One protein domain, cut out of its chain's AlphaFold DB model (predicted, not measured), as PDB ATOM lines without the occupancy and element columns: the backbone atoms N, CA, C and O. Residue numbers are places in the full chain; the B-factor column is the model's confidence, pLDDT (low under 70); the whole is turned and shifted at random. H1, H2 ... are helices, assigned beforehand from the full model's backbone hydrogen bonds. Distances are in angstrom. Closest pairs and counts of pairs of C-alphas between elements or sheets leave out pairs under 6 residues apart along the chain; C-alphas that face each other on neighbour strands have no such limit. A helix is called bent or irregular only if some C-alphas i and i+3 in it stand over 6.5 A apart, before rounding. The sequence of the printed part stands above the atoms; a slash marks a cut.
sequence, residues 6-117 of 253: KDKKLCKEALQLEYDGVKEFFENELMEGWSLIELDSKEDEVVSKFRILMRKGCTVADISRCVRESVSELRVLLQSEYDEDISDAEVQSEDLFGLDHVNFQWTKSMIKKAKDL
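This is residues 6 to 117 of the 253 residues of an uncharacterized protein of viral metagenome (UniProt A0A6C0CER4). Two helical hairpins, H1 with H2 and H3 with H4, pack partly on each other in an elongated body: long H1 runs between H2 and H3, while short H4 crosses H2. Residues 83 to 104 fold back from the end of H3 to H4. The printed part has 112 residues with four named helices, H1, H2, H3 and H4 in order, and no named strand; its class is all helix. It is compact, with a radius of gyration of the C-alphas of 14.4 A and spans of 45, 28 and 20 A.

H1, residues 6 to 29, has a kink of 34 degrees near residue 17. It touches H2, residues 39 to 55, closest at the C-alphas of Ala 14 and Val 46, 5.3 A apart; this hairpin has a shallow tilt of 17 degrees, opposite ways. H1 touches H3, residues 60 to 82, closest at C-alphas 11 and 67, 6.4 A apart, the same way at 36 degrees, only just a steep tilt. H4, residues 105 to 117, touches H2 at a steep tilt of 52 degrees, with C-alphas 47 and 114 closest at 5.2 A. H1, H3 and H4 form a bundle, three helices grouped together. In H3 and H4 every O i to N i+4 pair is within hydrogen-bond range; in H1 18 of 20 are, in H2 10 of 13.

H1 begins at C-alpha 6 (-33.519, -16.360, -6.612) and is 34.5 A long. H2 is 24.4 A long and irregular, with C-alphas 41 and 44 7.7 A apart. H3 is 32.2 A long. H4, 18.5 A long, ends at C-alpha 117 (-49.198, -2.225, 1.516).

The C-alphas farthest apart, of Glu 32 and Gly 57, are 46.4 A apart. The printed part has no cut. The link H3 to H4 is long. Residues 25 to 26, 28 to 40 and 82 to 104 have pLDDT under 70.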
ATOM      1  N   LYS A   6     -32.222 -15.931  -7.165       86.69
ATOM      2  CA  LYS A   6     -33.519 -16.360  -6.612       86.69
ATOM      3  C   LYS A   6     -34.562 -15.242  -6.646       86.69
ATOM      4  O   LYS A   6     -35.728 -15.489  -6.932       86.69
ATOM      5  N   ASP A   7     -34.146 -14.012  -6.379       86.44
ATOM      6  CA  ASP A   7     -35.017 -12.843  -6.358       86.44
ATOM      7  C   ASP A   7     -35.335 -12.349  -7.779       86.44
ATOM      8  O   ASP A   7     -36.456 -11.911  -8.046       86.44
ATOM      9  N   LYS A   8     -34.397 -12.513  -8.723       86.31
ATOM     10  CA  LYS A   8     -34.674 -12.370 -10.161       86.31
ATOM     11  C   LYS A   8     -35.698 -13.400 -10.635       86.31
ATOM     12  O   LYS A   8     -36.608 -13.037 -11.372       86.31
ATOM     13  N   LYS A   9     -35.600 -14.655 -10.175       88.62
ATOM     14  CA  LYS A   9     -36.582 -15.700 -10.501       88.62
ATOM     15  C   LYS A   9     -37.992 -15.315 -10.045       88.62
ATOM     16  O   LYS A   9     -38.917 -15.417 -10.834       88.62
ATOM     17  N   LEU A  10     -38.139 -14.778  -8.833       86.75
ATOM     18  CA  LEU A  10     -39.423 -14.258  -8.337       86.75
ATOM     19  C   LEU A  10     -39.989 -13.128  -9.210       86.75
ATOM     20  O   LEU A  10     -41.195 -13.079  -9.432       86.75
ATOM     21  N   CYS A  11     -39.134 -12.230  -9.713       86.44
ATOM     22  CA  CYS A  11     -39.563 -11.191 -10.651       86.44
ATOM     23  C   CYS A  11     -40.029 -11.796 -11.982       86.44
ATOM     24  O   CYS A  11     -41.063 -11.385 -12.495       86.44
ATOM     25  N   LYS A  12     -39.300 -12.791 -12.507       86.69
ATOM     26  CA  LYS A  12     -39.674 -13.499 -13.739       86.69
ATOM     27  C   LYS A  12     -40.979 -14.280 -13.576       86.69
ATOM     28  O   LYS A  12     -41.846 -14.154 -14.418       86.69
ATOM     29  N   GLU A  13     -41.177 -14.990 -12.466       87.12
ATOM     30  CA  GLU A  13     -42.427 -15.711 -12.162       87.12
ATOM     31  C   GLU A  13     -43.641 -14.785 -11.998       87.12
ATOM     32  O   GLU A  13     -44.769 -15.199 -12.242       87.12
ATOM     33  N   ALA A  14     -43.438 -13.555 -11.520       86.06
ATOM     34  CA  ALA A  14     -44.493 -12.546 -11.463       86.06
ATOM     35  C   ALA A  14     -44.832 -12.005 -12.860       86.06
ATOM     36  O   ALA A  14     -46.000 -11.809 -13.172       86.06
ATOM     37  N   LEU A  15     -43.804 -11.795 -13.686       85.19
ATOM     38  CA  LEU A  15     -43.935 -11.287 -15.048       85.19
ATOM     39  C   LEU A  15     -44.510 -12.328 -16.017       85.19
ATOM     40  O   LEU A  15     -45.228 -11.964 -16.941       85.19
ATOM     41  N   GLN A  16     -44.218 -13.608 -15.782       84.06
ATOM     42  CA  GLN A  16     -44.670 -14.719 -16.615       84.06
ATOM     43  C   GLN A  16     -46.197 -14.766 -16.714       84.06
ATOM     44  O   GLN A  16     -46.716 -15.062 -17.772       84.06
ATOM     45  N   LEU A  17     -46.917 -14.393 -15.654       80.75
ATOM     46  CA  LEU A  17     -48.383 -14.371 -15.666       80.75
ATOM     47  C   LEU A  17     -48.949 -13.337 -16.649       80.75
ATOM     48  O   LEU A  17     -49.945 -13.602 -17.312       80.75
ATOM     49  N   GLU A  18     -48.314 -12.169 -16.753       78.94
ATOM     50  CA  GLU A  18     -48.694 -11.163 -17.749       78.94
ATOM     51  C   GLU A  18     -48.242 -11.590 -19.151       78.94
ATOM     52  O   GLU A  18     -48.980 -11.401 -20.109       78.94
ATOM     53  N   TYR A  19     -47.070 -12.221 -19.265       79.50
ATOM     54  CA  TYR A  19     -46.581 -12.775 -20.529       79.50
ATOM     55  C   TYR A  19     -47.490 -13.866 -21.093       79.50
ATOM     56  O   TYR A  19     -47.824 -13.814 -22.268       79.50
ATOM     57  N   ASP A  20     -47.891 -14.834 -20.270       79.31
ATOM     58  CA  ASP A  20     -48.767 -15.933 -20.671       79.31
ATOM     59  C   ASP A  20     -50.108 -15.375 -21.154       79.31
ATOM     60  O   ASP A  20     -50.618 -15.820 -22.174       79.31
ATOM     61  N   GLY A  21     -50.622 -14.331 -20.491       75.12
ATOM     62  CA  GLY A  21     -51.810 -13.623 -20.953       75.12
ATOM     63  C   GLY A  21     -51.601 -12.917 -22.298       75.12
ATOM     64  O   GLY A  21     -52.427 -13.016 -23.194       75.12
ATOM     65  N   VAL A  22     -50.474 -12.235 -22.497       72.38
ATOM     66  CA  VAL A  22     -50.168 -11.630 -23.807       72.38
ATOM     67  C   VAL A  22     -50.035 -12.705 -24.890       72.38
ATOM     68  O   VAL A  22     -50.533 -12.521 -25.994       72.38
ATOM     69  N   LYS A  23     -49.412 -13.844 -24.578       74.69
ATOM     70  CA  LYS A  23     -49.236 -14.950 -25.519       74.69
ATOM     71  C   LYS A  23     -50.568 -15.595 -25.905       74.69
ATOM     72  O   LYS A  23     -50.848 -15.743 -27.088       74.69
ATOM     73  N   GLU A  24     -51.400 -15.922 -24.920       73.06
ATOM     74  CA  GLU A  24     -52.737 -16.483 -25.135       73.06
ATOM     75  C   GLU A  24     -53.621 -15.530 -25.957       73.06
ATOM     76  O   GLU A  24     -54.410 -15.981 -26.783       73.06
ATOM     77  N   PHE A  25     -53.459 -14.213 -25.788       69.12
ATOM     78  CA  PHE A  25     -54.140 -13.232 -26.627       69.12
ATOM     79  C   PHE A  25     -53.742 -13.381 -28.103       69.12
ATOM     80  O   PHE A  25     -54.624 -13.567 -28.936       69.12
ATOM     81  N   PHE A  26     -52.444 -13.387 -28.422       68.19
ATOM     82  CA  PHE A  26     -51.975 -13.558 -29.806       68.19
ATOM     83  C   PHE A  26     -52.346 -14.928 -30.399       68.19
ATOM     84  O   PHE A  26     -52.629 -15.032 -31.590       68.19
ATOM     85  N   GLU A  27     -52.388 -15.988 -29.586       70.56
ATOM     86  CA  GLU A  27     -52.841 -17.315 -30.029       70.56
ATOM     87  C   GLU A  27     -54.350 -17.350 -30.347       70.56
ATOM     88  O   GLU A  27     -54.761 -18.033 -31.288       70.56
ATOM     89  N   ASN A  28     -55.175 -16.601 -29.605       64.50
ATOM     90  CA  ASN A  28     -56.633 -16.560 -29.780       64.50
ATOM     91  C   ASN A  28     -57.106 -15.530 -30.819       64.50
ATOM     92  O   ASN A  28     -58.137 -15.746 -31.457       64.50
ATOM     93  N   GLU A  29     -56.366 -14.437 -31.036       54.09
ATOM     94  CA  GLU A  29     -56.689 -13.416 -32.047       54.09
ATOM     95  C   GLU A  29     -56.669 -14.002 -33.477       54.09
ATOM     96  O   GLU A  29     -57.417 -13.567 -34.352       54.09
ATOM     97  N   LEU A  30     -55.906 -15.082 -33.687       51.56
ATOM     98  CA  LEU A  30     -55.883 -15.873 -34.923       51.56
ATOM     99  C   LEU A  30     -57.103 -16.805 -35.102       51.56
ATOM    100  O   LEU A  30     -57.301 -17.339 -36.193       51.56
ATOM    101  N   MET A  31     -57.925 -17.016 -34.066       46.72
ATOM    102  CA  MET A  31     -58.988 -18.033 -34.027       46.72
ATOM    103  C   MET A  31     -60.321 -17.464 -33.494       46.72
ATOM    104  O   MET A  31     -60.801 -17.870 -32.443       46.72
ATOM    105  N   GLU A  32     -60.938 -16.528 -34.230       44.88
ATOM    106  CA  GLU A  32     -62.365 -16.103 -34.175       44.88
ATOM    107  C   GLU A  32     -63.030 -15.806 -32.801       44.88
ATOM    108  O   GLU A  32     -64.250 -15.623 -32.731       44.88
ATOM    109  N   GLY A  33     -62.282 -15.673 -31.703       45.66
ATOM    110  CA  GLY A  33     -62.836 -15.471 -30.363       45.66
ATOM    111  C   GLY A  33     -62.077 -14.422 -29.564       45.66
ATOM    112  O   GLY A  33     -60.985 -14.679 -29.076       45.66
ATOM    113  N   TRP A  34     -62.694 -13.258 -29.353       46.50
ATOM    114  CA  TRP A  34     -62.209 -12.239 -28.418       46.50
ATOM    115  C   TRP A  34     -62.430 -12.713 -26.972       46.50
ATOM    116  O   TRP A  34     -63.386 -12.307 -26.310       46.50
ATOM    117  N   SER A  35     -61.601 -13.632 -26.479       48.69
ATOM    118  CA  SER A  35     -61.580 -14.011 -25.065       48.69
ATOM    119  C   SER A  35     -60.743 -13.000 -24.273       48.69
ATOM    120  O   SER A  35     -59.534 -12.880 -24.451       48.69
ATOM    121  N   LEU A  36     -61.393 -12.254 -23.373       52.34
ATOM    122  CA  LEU A  36     -60.693 -11.437 -22.379       52.34
ATOM    123  C   LEU A  36     -59.950 -12.346 -21.388       52.34
ATOM    124  O   LEU A  36     -60.550 -13.244 -20.798       52.34
ATOM    125  N   ILE A  37     -58.674 -12.059 -21.139       59.19
ATOM    126  CA  ILE A  37     -57.863 -12.793 -20.162       59.19
ATOM    127  C   ILE A  37     -57.982 -12.124 -18.791       59.19
ATOM    128  O   ILE A  37     -57.583 -10.974 -18.592       59.19
ATOM    129  N   GLU A  38     -58.525 -12.854 -17.816       63.09
ATOM    130  CA  GLU A  38     -58.735 -12.363 -16.449       63.09
ATOM    131  C   GLU A  38     -57.455 -12.443 -15.592       63.09
ATOM    132  O   GLU A  38     -57.275 -13.337 -14.756       63.09
ATOM    133  N   LEU A  39     -56.569 -11.451 -15.738       65.56
ATOM    134  CA  LEU A  39     -55.367 -11.309 -14.895       65.56
ATOM    135  C   LEU A  39     -55.683 -10.993 -13.418       65.56
ATOM    136  O   LEU A  39     -54.872 -11.266 -12.528       65.56
ATOM    137  N   ASP A  40     -56.873 -10.465 -13.130       64.69
ATOM    138  CA  ASP A  40     -57.296 -10.063 -11.781       64.69
ATOM    139  C   ASP A  40     -57.338 -11.231 -10.785       64.69
ATOM    140  O   ASP A  40     -57.078 -11.049  -9.593       64.69
ATOM    141  N   SER A  41     -57.570 -12.457 -11.262       72.44
ATOM    142  CA  SER A  41     -57.558 -13.667 -10.425       72.44
ATOM    143  C   SER A  41     -56.180 -13.972  -9.809       72.44
ATOM    144  O   SER A  41     -56.084 -14.711  -8.824       72.44
ATOM    145  N   LYS A  42     -55.107 -13.388 -10.361       78.56
ATOM    146  CA  LYS A  42     -53.705 -13.605  -9.967       78.56
ATOM    147  C   LYS A  42     -53.063 -12.402  -9.276       78.56
ATOM    148  O   LYS A  42     -51.899 -12.482  -8.872       78.56
ATOM    149  N   GLU A  43     -53.806 -11.311  -9.088       81.00
ATOM    150  CA  GLU A  43     -53.305 -10.076  -8.471       81.00
ATOM    151  C   GLU A  43     -52.656 -10.337  -7.101       81.00
ATOM    152  O   GLU A  43     -51.502  -9.959  -6.873       81.00
ATOM    153  N   ASP A  44     -53.357 -11.026  -6.196       80.56
ATOM    154  CA  ASP A  44     -52.862 -11.278  -4.836       80.56
ATOM    155  C   ASP A  44     -51.564 -12.099  -4.834       80.56
ATOM    156  O   ASP A  44     -50.659 -11.855  -4.025       80.56
ATOM    157  N   GLU A  45     -51.437 -13.045  -5.769       86.19
ATOM    158  CA  GLU A  45     -50.245 -13.874  -5.931       86.19
ATOM    159  C   GLU A  45     -49.035 -13.006  -6.304       86.19
ATOM    160  O   GLU A  45     -47.989 -13.063  -5.644       86.19
ATOM    161  N   VAL A  46     -49.191 -12.139  -7.302       85.69
ATOM    162  CA  VAL A  46     -48.122 -11.262  -7.799       85.69
ATOM    163  C   VAL A  46     -47.743 -10.193  -6.778       85.69
ATOM    164  O   VAL A  46     -46.556  -9.978  -6.499       85.69
ATOM    165  N   VAL A  47     -48.731  -9.579  -6.128       86.38
ATOM    166  CA  VAL A  47     -48.500  -8.629  -5.033       86.38
ATOM    167  C   VAL A  47     -47.730  -9.303  -3.895       86.38
ATOM    168  O   VAL A  47     -46.796  -8.711  -3.343       86.38
ATOM    169  N   SER A  48     -48.059 -10.552  -3.549       87.31
ATOM    170  CA  SER A  48     -47.355 -11.288  -2.494       87.31
ATOM    171  C   SER A  48     -45.874 -11.523  -2.825       87.31
ATOM    172  O   SER A  48     -45.015 -11.276  -1.969       87.31
ATOM    173  N   LYS A  49     -45.556 -11.890  -4.076       88.75
ATOM    174  CA  LYS A  49     -44.183 -12.084  -4.574       88.75
ATOM    175  C   LYS A  49     -43.363 -10.793  -4.453       88.75
ATOM    176  O   LYS A  49     -42.273 -10.805  -3.874       88.75
ATOM    177  N   PHE A  50     -43.909  -9.649  -4.875       90.44
ATOM    178  CA  PHE A  50     -43.220  -8.359  -4.732       90.44
ATOM    179  C   PHE A  50     -43.038  -7.928  -3.276       90.44
ATOM    180  O   PHE A  50     -41.991  -7.388  -2.911       90.44
ATOM    181  N   ARG A  51     -44.001  -8.223  -2.398       87.94
ATOM    182  CA  ARG A  51     -43.852  -7.954  -0.962       87.94
ATOM    183  C   ARG A  51     -42.741  -8.778  -0.320       87.94
ATOM    184  O   ARG A  51     -42.039  -8.260   0.547       87.94
ATOM    185  N   ILE A  52     -42.554 -10.034  -0.733       88.69
ATOM    186  CA  ILE A  52     -41.432 -10.864  -0.268       88.69
ATOM    187  C   ILE A  52     -40.102 -10.187  -0.617       88.69
ATOM    188  O   ILE A  52     -39.244 -10.050   0.256       88.69
ATOM    189  N   LEU A  53     -39.956  -9.691  -1.847       86.88
ATOM    190  CA  LEU A  53     -38.752  -8.981  -2.293       86.88
ATOM    191  C   LEU A  53     -38.493  -7.709  -1.475       86.88
ATOM    192  O   LEU A  53     -37.375  -7.479  -1.011       86.88
ATOM    193  N   MET A  54     -39.534  -6.916  -1.217       87.38
ATOM    194  CA  MET A  54     -39.413  -5.701  -0.404       87.38
ATOM    195  C   MET A  54     -39.033  -5.996   1.050       87.38
ATOM    196  O   MET A  54     -38.249  -5.257   1.648       87.38
ATOM    197  N   ARG A  55     -39.533  -7.095   1.630       84.81
ATOM    198  CA  ARG A  55     -39.159  -7.531   2.988       84.81
ATOM    199  C   ARG A  55     -37.712  -8.003   3.082       84.81
ATOM    200  O   ARG A  55     -37.104  -7.836   4.134       84.81
ATOM    201  N   LYS A  56     -37.156  -8.544   1.996       85.81
ATOM    202  CA  LYS A  56     -35.728  -8.883   1.883       85.81
ATOM    203  C   LYS A  56     -34.822  -7.656   1.701       85.81
ATOM    204  O   LYS A  56     -33.609  -7.809   1.651       85.81
ATOM    205  N   GLY A  57     -35.392  -6.452   1.603       83.25
ATOM    206  CA  GLY A  57     -34.641  -5.205   1.439       83.25
ATOM    207  C   GLY A  57     -34.447  -4.765  -0.013       83.25
ATOM    208  O   GLY A  57     -33.725  -3.800  -0.253       83.25
ATOM    209  N   CYS A  58     -35.096  -5.419  -0.983       86.81
ATOM    210  CA  CYS A  58     -35.057  -4.963  -2.372       86.81
ATOM    211  C   CYS A  58     -35.846  -3.659  -2.522       86.81
ATOM    212  O   CYS A  58     -36.985  -3.547  -2.058       86.81
ATOM    213  N   THR A  59     -35.256  -2.671  -3.194       88.25
ATOM    214  CA  THR A  59     -35.950  -1.410  -3.464       88.25
ATOM    215  C   THR A  59     -36.892  -1.552  -4.656       88.25
ATOM    216  O   THR A  59     -36.696  -2.382  -5.543       88.25
ATOM    217  N   VAL A  60     -37.900  -0.681  -4.722       87.25
ATOM    218  CA  VAL A  60     -38.796  -0.584  -5.888       87.25
ATOM    219  C   VAL A  60     -38.004  -0.328  -7.172       87.25
ATOM    220  O   VAL A  60     -38.366  -0.859  -8.216       87.25
ATOM    221  N   ALA A  61     -36.909   0.433  -7.100       86.12
ATOM    222  CA  ALA A  61     -36.037   0.692  -8.242       86.12
ATOM    223  C   ALA A  61     -35.313  -0.579  -8.713       86.12
ATOM    224  O   ALA A  61     -35.272  -0.840  -9.914       86.12
ATOM    225  N   ASP A  62     -34.802  -1.395  -7.785       86.81
ATOM    226  CA  ASP A  62     -34.147  -2.663  -8.125       86.81
ATOM    227  C   ASP A  62     -35.138  -3.636  -8.789       86.81
ATOM    228  O   ASP A  62     -34.819  -4.215  -9.828       86.81
ATOM    229  N   ILE A  63     -36.352  -3.759  -8.236       86.62
ATOM    230  CA  ILE A  63     -37.429  -4.601  -8.787       86.62
ATOM    231  C   ILE A  63     -37.861  -4.085 -10.166       86.62
ATOM    232  O   ILE A  63     -37.932  -4.854 -11.119       86.62
ATOM    233  N   SER A  64     -38.084  -2.775 -10.303       86.25
ATOM    234  CA  SER A  64     -38.511  -2.160 -11.569       86.25
ATOM    235  C   SER A  64     -37.463  -2.314 -12.668       86.25
ATOM    236  O   SER A  64     -37.818  -2.520 -13.826       86.25
ATOM    237  N   ARG A  65     -36.173  -2.231 -12.322       85.44
ATOM    238  CA  ARG A  65     -35.077  -2.494 -13.259       85.44
ATOM    239  C   ARG A  65     -35.088  -3.953 -13.719       85.44
ATOM    240  O   ARG A  65     -35.018  -4.189 -14.916       85.44
ATOM    241  N   CYS A  66     -35.246  -4.907 -12.801       86.38
ATOM    242  CA  CYS A  66     -35.313  -6.330 -13.150       86.38
ATOM    243  C   CYS A  66     -36.508  -6.661 -14.047       86.38
ATOM    244  O   CYS A  66     -36.365  -7.420 -15.002       86.38
ATOM    245  N   VAL A  67     -37.677  -6.082 -13.753       84.44
ATOM    246  CA  VAL A  67     -38.859  -6.225 -14.608       84.44
ATOM    247  C   VAL A  67     -38.583  -5.640 -15.984       84.44
ATOM    248  O   VAL A  67     -38.839  -6.310 -16.969       84.44
ATOM    249  N   ARG A  68     -37.982  -4.448 -16.078       83.31
ATOM    250  CA  ARG A  68     -37.639  -3.841 -17.371       83.31
ATOM    251  C   ARG A  68     -36.688  -4.710 -18.199       83.31
ATOM    252  O   ARG A  68     -36.948  -4.901 -19.376       83.31
ATOM    253  N   GLU A  69     -35.627  -5.236 -17.586       83.69
ATOM    254  CA  GLU A  69     -34.683  -6.150 -18.250       83.69
ATOM    255  C   GLU A  69     -35.401  -7.406 -18.766       83.69
ATOM    256  O   GLU A  69     -35.231  -7.786 -19.918       83.69
ATOM    257  N   SER A  70     -36.268  -8.001 -17.942       83.19
ATOM    258  CA  SER A  70     -37.011  -9.212 -18.315       83.19
ATOM    259  C   SER A  70     -38.072  -8.935 -19.387       83.19
ATOM    260  O   SER A  70     -38.258  -9.743 -20.283       83.19
ATOM    261  N   VAL A  71     -38.734  -7.776 -19.350       80.12
ATOM    262  CA  VAL A  71     -39.680  -7.344 -20.391       80.12
ATOM    263  C   VAL A  71     -38.984  -7.193 -21.740       80.12
ATOM    264  O   VAL A  71     -39.537  -7.610 -22.752       80.12
ATOM    265  N   SER A  72     -37.774  -6.628 -21.766       78.12
ATOM    266  CA  SER A  72     -36.994  -6.534 -23.002       78.12
ATOM    267  C   SER A  72     -36.660  -7.916 -23.573       78.12
ATOM    268  O   SER A  72     -36.779  -8.099 -24.779       78.12
ATOM    269  N   GLU A  73     -36.300  -8.890 -22.726       82.06
ATOM    270  CA  GLU A  73     -36.074 -10.286 -23.148       82.06
ATOM    271  C   GLU A  73     -37.346 -10.902 -23.759       82.06
ATOM    272  O   GLU A  73     -37.294 -11.504 -24.828       82.06
ATOM    273  N   LEU A  74     -38.499 -10.714 -23.111       79.19
ATOM    274  CA  LEU A  74     -39.774 -11.286 -23.556       79.19
ATOM    275  C   LEU A  74     -40.304 -10.649 -24.847       79.19
ATOM    276  O   LEU A  74     -40.880 -11.351 -25.671       79.19
ATOM    277  N   ARG A  75     -40.082  -9.344 -25.058       75.12
ATOM    278  CA  ARG A  75     -40.451  -8.675 -26.319       75.12
ATOM    279  C   ARG A  75     -39.714  -9.262 -27.513       75.12
ATOM    280  O   ARG A  75     -40.334  -9.494 -28.540       75.12
ATOM    281  N   VAL A  76     -38.414  -9.524 -27.360       78.25
ATOM    282  CA  VAL A  76     -37.607 -10.145 -28.421       78.25
ATOM    283  C   VAL A  76     -38.129 -11.545 -28.746       78.25
ATOM    284  O   VAL A  76     -38.209 -11.898 -29.917       78.25
ATOM    285  N   LEU A  77     -38.522 -12.320 -27.729       79.25
ATOM    286  CA  LEU A  77     -39.093 -13.656 -27.926       79.25
ATOM    287  C   LEU A  77     -40.414 -13.610 -28.695       79.25
ATOM    288  O   LEU A  77     -40.532 -14.287 -29.710       79.25
ATOM    289  N   LEU A  78     -41.364 -12.776 -28.266       73.81
ATOM    290  CA  LEU A  78     -42.646 -12.660 -28.963       73.81
ATOM    291  C   LEU A  78     -42.456 -12.161 -30.404       73.81
ATOM    292  O   LEU A  78     -43.058 -12.708 -31.320       73.81
ATOM    293  N   GLN A  79     -41.578 -11.177 -30.630       73.81
ATOM    294  CA  GLN A  79     -41.330 -10.645 -31.974       73.81
ATOM    295  C   GLN A  79     -40.732 -11.710 -32.902       73.81
ATOM    296  O   GLN A  79     -41.067 -11.759 -34.079       73.81
ATOM    297  N   SER A  80     -39.895 -12.603 -32.366       80.00
ATOM    298  CA  SER A  80     -39.376 -13.745 -33.126       80.00
ATOM    299  C   SER A  80     -40.401 -14.857 -33.373       80.00
ATOM    300  O   SER A  80     -40.211 -15.647 -34.290       80.00
ATOM    301  N   GLU A  81     -41.447 -14.955 -32.546       78.81
ATOM    302  CA  GLU A  81     -42.450 -16.028 -32.611       78.81
ATOM    303  C   GLU A  81     -43.602 -15.680 -33.567       78.81
ATOM    304  O   GLU A  81     -44.088 -16.569 -34.262       78.81
ATOM    305  N   TYR A  82     -43.991 -14.404 -33.651       69.31
ATOM    306  CA  TYR A  82     -45.140 -13.957 -34.451       69.31
ATOM    307  C   TYR A  82     -44.769 -13.116 -35.686       69.31
ATOM    308  O   TYR A  82     -45.650 -12.815 -36.479       69.31
ATOM    309  N   ASP A  83     -43.488 -12.766 -35.883       63.31
ATOM    310  CA  ASP A  83     -42.963 -11.997 -37.039       63.31
ATOM    311  C   ASP A  83     -43.693 -10.652 -37.295       63.31
ATOM    312  O   ASP A  83     -43.648 -10.081 -38.385       63.31
ATOM    313  N   GLU A  84     -44.360 -10.126 -36.262       58.88
ATOM    314  CA  GLU A  84     -45.107  -8.868 -36.267       58.88
ATOM    315  C   GLU A  84     -44.419  -7.812 -35.393       58.88
ATOM    316  O   GLU A  84     -43.757  -8.119 -34.393       58.88
ATOM    317  N   ASP A  85     -44.571  -6.535 -35.760       57.44
ATOM    318  CA  ASP A  85     -44.071  -5.435 -34.939       57.44
ATOM    319  C   ASP A  85     -44.975  -5.236 -33.715       57.44
ATOM    320  O   ASP A  85     -45.974  -4.519 -33.730       57.44
ATOM    321  N   ILE A  86     -44.608  -5.892 -32.615       57.41
ATOM    322  CA  ILE A  86     -45.324  -5.835 -31.329       57.41
ATOM    323  C   ILE A  86     -45.307  -4.415 -30.740       57.41
ATOM    324  O   ILE A  86     -46.026  -4.136 -29.780       57.41
ATOM    325  N   SER A  87     -44.514  -3.480 -31.289       54.03
ATOM    326  CA  SER A  87     -44.644  -2.063 -30.932       54.03
ATOM    327  C   SER A  87     -46.030  -1.500 -31.237       54.03
ATOM    328  O   SER A  87     -46.461  -0.593 -30.523       54.03
ATOM    329  N   ASP A  88     -46.695  -2.053 -32.254       46.16
ATOM    330  CA  ASP A  88     -47.967  -1.569 -32.793       46.16
ATOM    331  C   ASP A  88     -49.160  -2.419 -32.336       46.16
ATOM    332  O   ASP A  88     -50.310  -1.999 -32.480       46.16
ATOM    333  N   ALA A  89     -48.904  -3.583 -31.729       48.09
ATOM    334  CA  ALA A  89     -49.937  -4.399 -31.110       48.09
ATOM    335  C   ALA A  89     -50.502  -3.668 -29.880       48.09
ATOM    336  O   ALA A  89     -49.943  -3.687 -28.785       48.09
ATOM    337  N   GLU A  90     -51.623  -2.977 -30.051       47.25
ATOM    338  CA  GLU A  90     -52.417  -2.438 -28.952       47.25
ATOM    339  C   GLU A  90     -53.376  -3.526 -28.456       47.25
ATOM    340  O   GLU A  90     -54.520  -3.604 -28.893       47.25
ATOM    341  N   VAL A  91     -52.930  -4.368 -27.516       47.50
ATOM    342  CA  VAL A  91     -53.830  -5.309 -26.822       47.50
ATOM    343  C   VAL A  91     -54.863  -4.501 -26.034       47.50
ATOM    344  O   VAL A  91     -54.587  -3.978 -24.945       47.50
ATOM    345  N   GLN A  92     -56.059  -4.374 -26.609       40.94
ATOM    346  CA  GLN A  92     -57.224  -3.777 -25.971       40.94
ATOM    347  C   GLN A  92     -57.854  -4.807 -25.032       40.94
ATOM    348  O   GLN A  92     -58.765  -5.536 -25.410       40.94
ATOM    349  N   SER A  93     -57.382  -4.879 -23.785       43.41
ATOM    350  CA  SER A  93     -58.224  -5.456 -22.737       43.41
ATOM    351  C   SER A  93     -59.311  -4.438 -22.393       43.41
ATOM    352  O   SER A  93     -59.058  -3.239 -22.243       43.41
ATOM    353  N   GLU A  94     -60.550  -4.906 -22.330       41.50
ATOM    354  CA  GLU A  94     -61.730  -4.075 -22.133       41.50
ATOM    355  C   GLU A  94     -61.880  -3.693 -20.647       41.50
ATOM    356  O   GLU A  94     -62.808  -4.101 -19.957       41.50
ATOM    357  N   ASP A  95     -60.955  -2.877 -20.141       38.03
ATOM    358  CA  ASP A  95     -61.316  -1.830 -19.191       38.03
ATOM    359  C   ASP A  95     -61.356  -0.523 -19.986       38.03
ATOM    360  O   ASP A  95     -60.514  -0.272 -20.847       38.03
ATOM    361  N   LEU A  96     -62.374   0.303 -19.752       38.16
ATOM    362  CA  LEU A  96     -62.802   1.421 -20.609       38.16
ATOM    363  C   LEU A  96     -61.806   2.614 -20.687       38.16
ATOM    364  O   LEU A  96     -62.209   3.754 -20.925       38.16
ATOM    365  N   PHE A  97     -60.515   2.365 -20.461       38.47
ATOM    366  CA  PHE A  97     -59.377   3.284 -20.487       38.47
ATOM    367  C   PHE A  97     -58.102   2.566 -20.981       38.47
ATOM    368  O   PHE A  97     -57.076   2.613 -20.306       38.47
ATOM    369  N   GLY A  98     -58.192   1.889 -22.133       44.97
ATOM    370  CA  GLY A  98     -57.127   1.076 -22.734       44.97
ATOM    371  C   GLY A  98     -55.721   1.689 -22.715       44.97
ATOM    372  O   GLY A  98     -55.589   2.907 -22.830       44.97
ATOM    373  N   LEU A  99     -54.713   0.809 -22.549       41.78
ATOM    374  CA  LEU A  99     -53.287   0.929 -22.956       41.78
ATOM    375  C   LEU A  99     -52.312  -0.015 -22.198       41.78
ATOM    376  O   LEU A  99     -51.093   0.150 -22.312       41.78
ATOM    377  N   ASP A 100     -52.777  -0.993 -21.409       43.62
ATOM    378  CA  ASP A 100     -51.930  -1.506 -20.315       43.62
ATOM    379  C   ASP A 100     -51.231  -2.873 -20.496       43.62
ATOM    380  O   ASP A 100     -50.278  -3.137 -19.756       43.62
ATOM    381  N   HIS A 101     -51.548  -3.713 -21.489       49.53
ATOM    382  CA  HIS A 101     -51.010  -5.094 -21.486       49.53
ATOM    383  C   HIS A 101     -49.775  -5.352 -22.355       49.53
ATOM    384  O   HIS A 101     -48.946  -6.178 -21.987       49.53
ATOM    385  N   VAL A 102     -49.525  -4.572 -23.410       48.62
ATOM    386  CA  VAL A 102     -48.290  -4.734 -24.224       48.62
ATOM    387  C   VAL A 102     -47.084  -4.018 -23.602       48.62
ATOM    388  O   VAL A 102     -45.908  -4.303 -23.860       48.62
ATOM    389  N   ASN A 103     -47.359  -3.102 -22.671       57.53
ATOM    390  CA  ASN A 103     -46.352  -2.327 -21.949       57.53
ATOM    391  C   ASN A 103     -46.054  -2.833 -20.532       57.53
ATOM    392  O   ASN A 103     -45.365  -2.137 -19.763       57.53
ATOM    393  N   PHE A 104     -46.530  -4.038 -20.202       67.75
ATOM    394  CA  PHE A 104     -46.368  -4.677 -18.898       67.75
ATOM    395  C   PHE A 104     -46.782  -3.758 -17.732       67.75
ATOM    396  O   PHE A 104     -46.066  -3.603 -16.729       67.75
ATOM    397  N   GLN A 105     -47.867  -2.994 -17.919       70.81
ATOM    398  CA  GLN A 105     -48.309  -1.993 -16.942       70.81
ATOM    399  C   GLN A 105     -49.017  -2.648 -15.765       70.81
ATOM    400  O   GLN A 105     -48.911  -2.135 -14.644       70.81
ATOM    401  N   TRP A 106     -49.637  -3.812 -15.971       78.19
ATOM    402  CA  TRP A 106     -50.249  -4.564 -14.884       78.19
ATOM    403  C   TRP A 106     -49.192  -4.947 -13.842       78.19
ATOM    404  O   TRP A 106     -49.326  -4.582 -12.668       78.19
ATOM    405  N   THR A 107     -48.056  -5.519 -14.260       81.06
ATOM    406  CA  THR A 107     -46.952  -5.836 -13.337       81.06
ATOM    407  C   THR A 107     -46.412  -4.586 -12.627       81.06
ATOM    408  O   THR A 107     -46.161  -4.612 -11.416       81.06
ATOM    409  N   LYS A 108     -46.277  -3.446 -13.322       81.94
ATOM    410  CA  LYS A 108     -45.859  -2.170 -12.696       81.94
ATOM    411  C   LYS A 108     -46.857  -1.689 -11.640       81.94
ATOM    412  O   LYS A 108     -46.448  -1.224 -10.571       81.94
ATOM    413  N   SER A 109     -48.154  -1.819 -11.914       83.69
ATOM    414  CA  SER A 109     -49.226  -1.506 -10.969       83.69
ATOM    415  C   SER A 109     -49.141  -2.396  -9.725       83.69
ATOM    416  O   SER A 109     -49.210  -1.893  -8.599       83.69
ATOM    417  N   MET A 110     -48.851  -3.691  -9.894       86.19
ATOM    418  CA  MET A 110     -48.661  -4.621  -8.774       86.19
ATOM    419  C   MET A 110     -47.455  -4.270  -7.895       86.19
ATOM    420  O   MET A 110     -47.555  -4.325  -6.666       86.19
ATOM    421  N   ILE A 111     -46.333  -3.828  -8.482       86.88
ATOM    422  CA  ILE A 111     -45.176  -3.328  -7.712       86.88
ATOM    423  C   ILE A 111     -45.592  -2.139  -6.835       86.88
ATOM    424  O   ILE A 111     -45.209  -2.056  -5.662       86.88
ATOM    425  N   LYS A 112     -46.393  -1.216  -7.381       88.31
ATOM    426  CA  LYS A 112     -46.894  -0.052  -6.639       88.31
ATOM    427  C   LYS A 112     -47.826  -0.471  -5.498       88.31
ATOM    428  O   LYS A 112     -47.596  -0.058  -4.362       88.31
ATOM    429  N   LYS A 113     -48.804  -1.346  -5.765       87.00
ATOM    430  CA  LYS A 113     -49.710  -1.900  -4.740       87.00
ATOM    431  C   LYS A 113     -48.933  -2.591  -3.610       87.00
ATOM    432  O   LYS A 113     -49.200  -2.349  -2.431       87.00
ATOM    433  N   ALA A 114     -47.920  -3.393  -3.947       86.62
ATOM    434  CA  ALA A 114     -47.061  -4.060  -2.968       86.62
ATOM    435  C   ALA A 114     -46.315  -3.067  -2.060       86.62
ATOM    436  O   ALA A 114     -46.238  -3.285  -0.845       86.62
ATOM    437  N   LYS A 115     -45.816  -1.961  -2.626       89.62
ATOM    438  CA  LYS A 115     -45.144  -0.893  -1.875       89.62
ATOM    439  C   LYS A 115     -46.087  -0.229  -0.875       89.62
ATOM    440  O   LYS A 115     -45.755  -0.136   0.305       89.62
ATOM    441  N   ASP A 116     -47.267   0.186  -1.329       87.69
ATOM    442  CA  ASP A 116     -48.238   0.903  -0.496       87.69
ATOM    443  C   ASP A 116     -48.711   0.045   0.690       87.69
ATOM    444  O   ASP A 116     -48.859   0.534   1.819       87.69
ATOM    445  N   LEU A 117     -48.888  -1.262   0.461       85.50
ATOM    446  CA  LEU A 117     -49.198  -2.225   1.516       85.50
ATOM    447  C   LEU A 117     -48.057  -2.350   2.529       85.50
ATOM    448  O   LEU A 117     -48.315  -2.372   3.733       85.50
TER     449      LEU A 117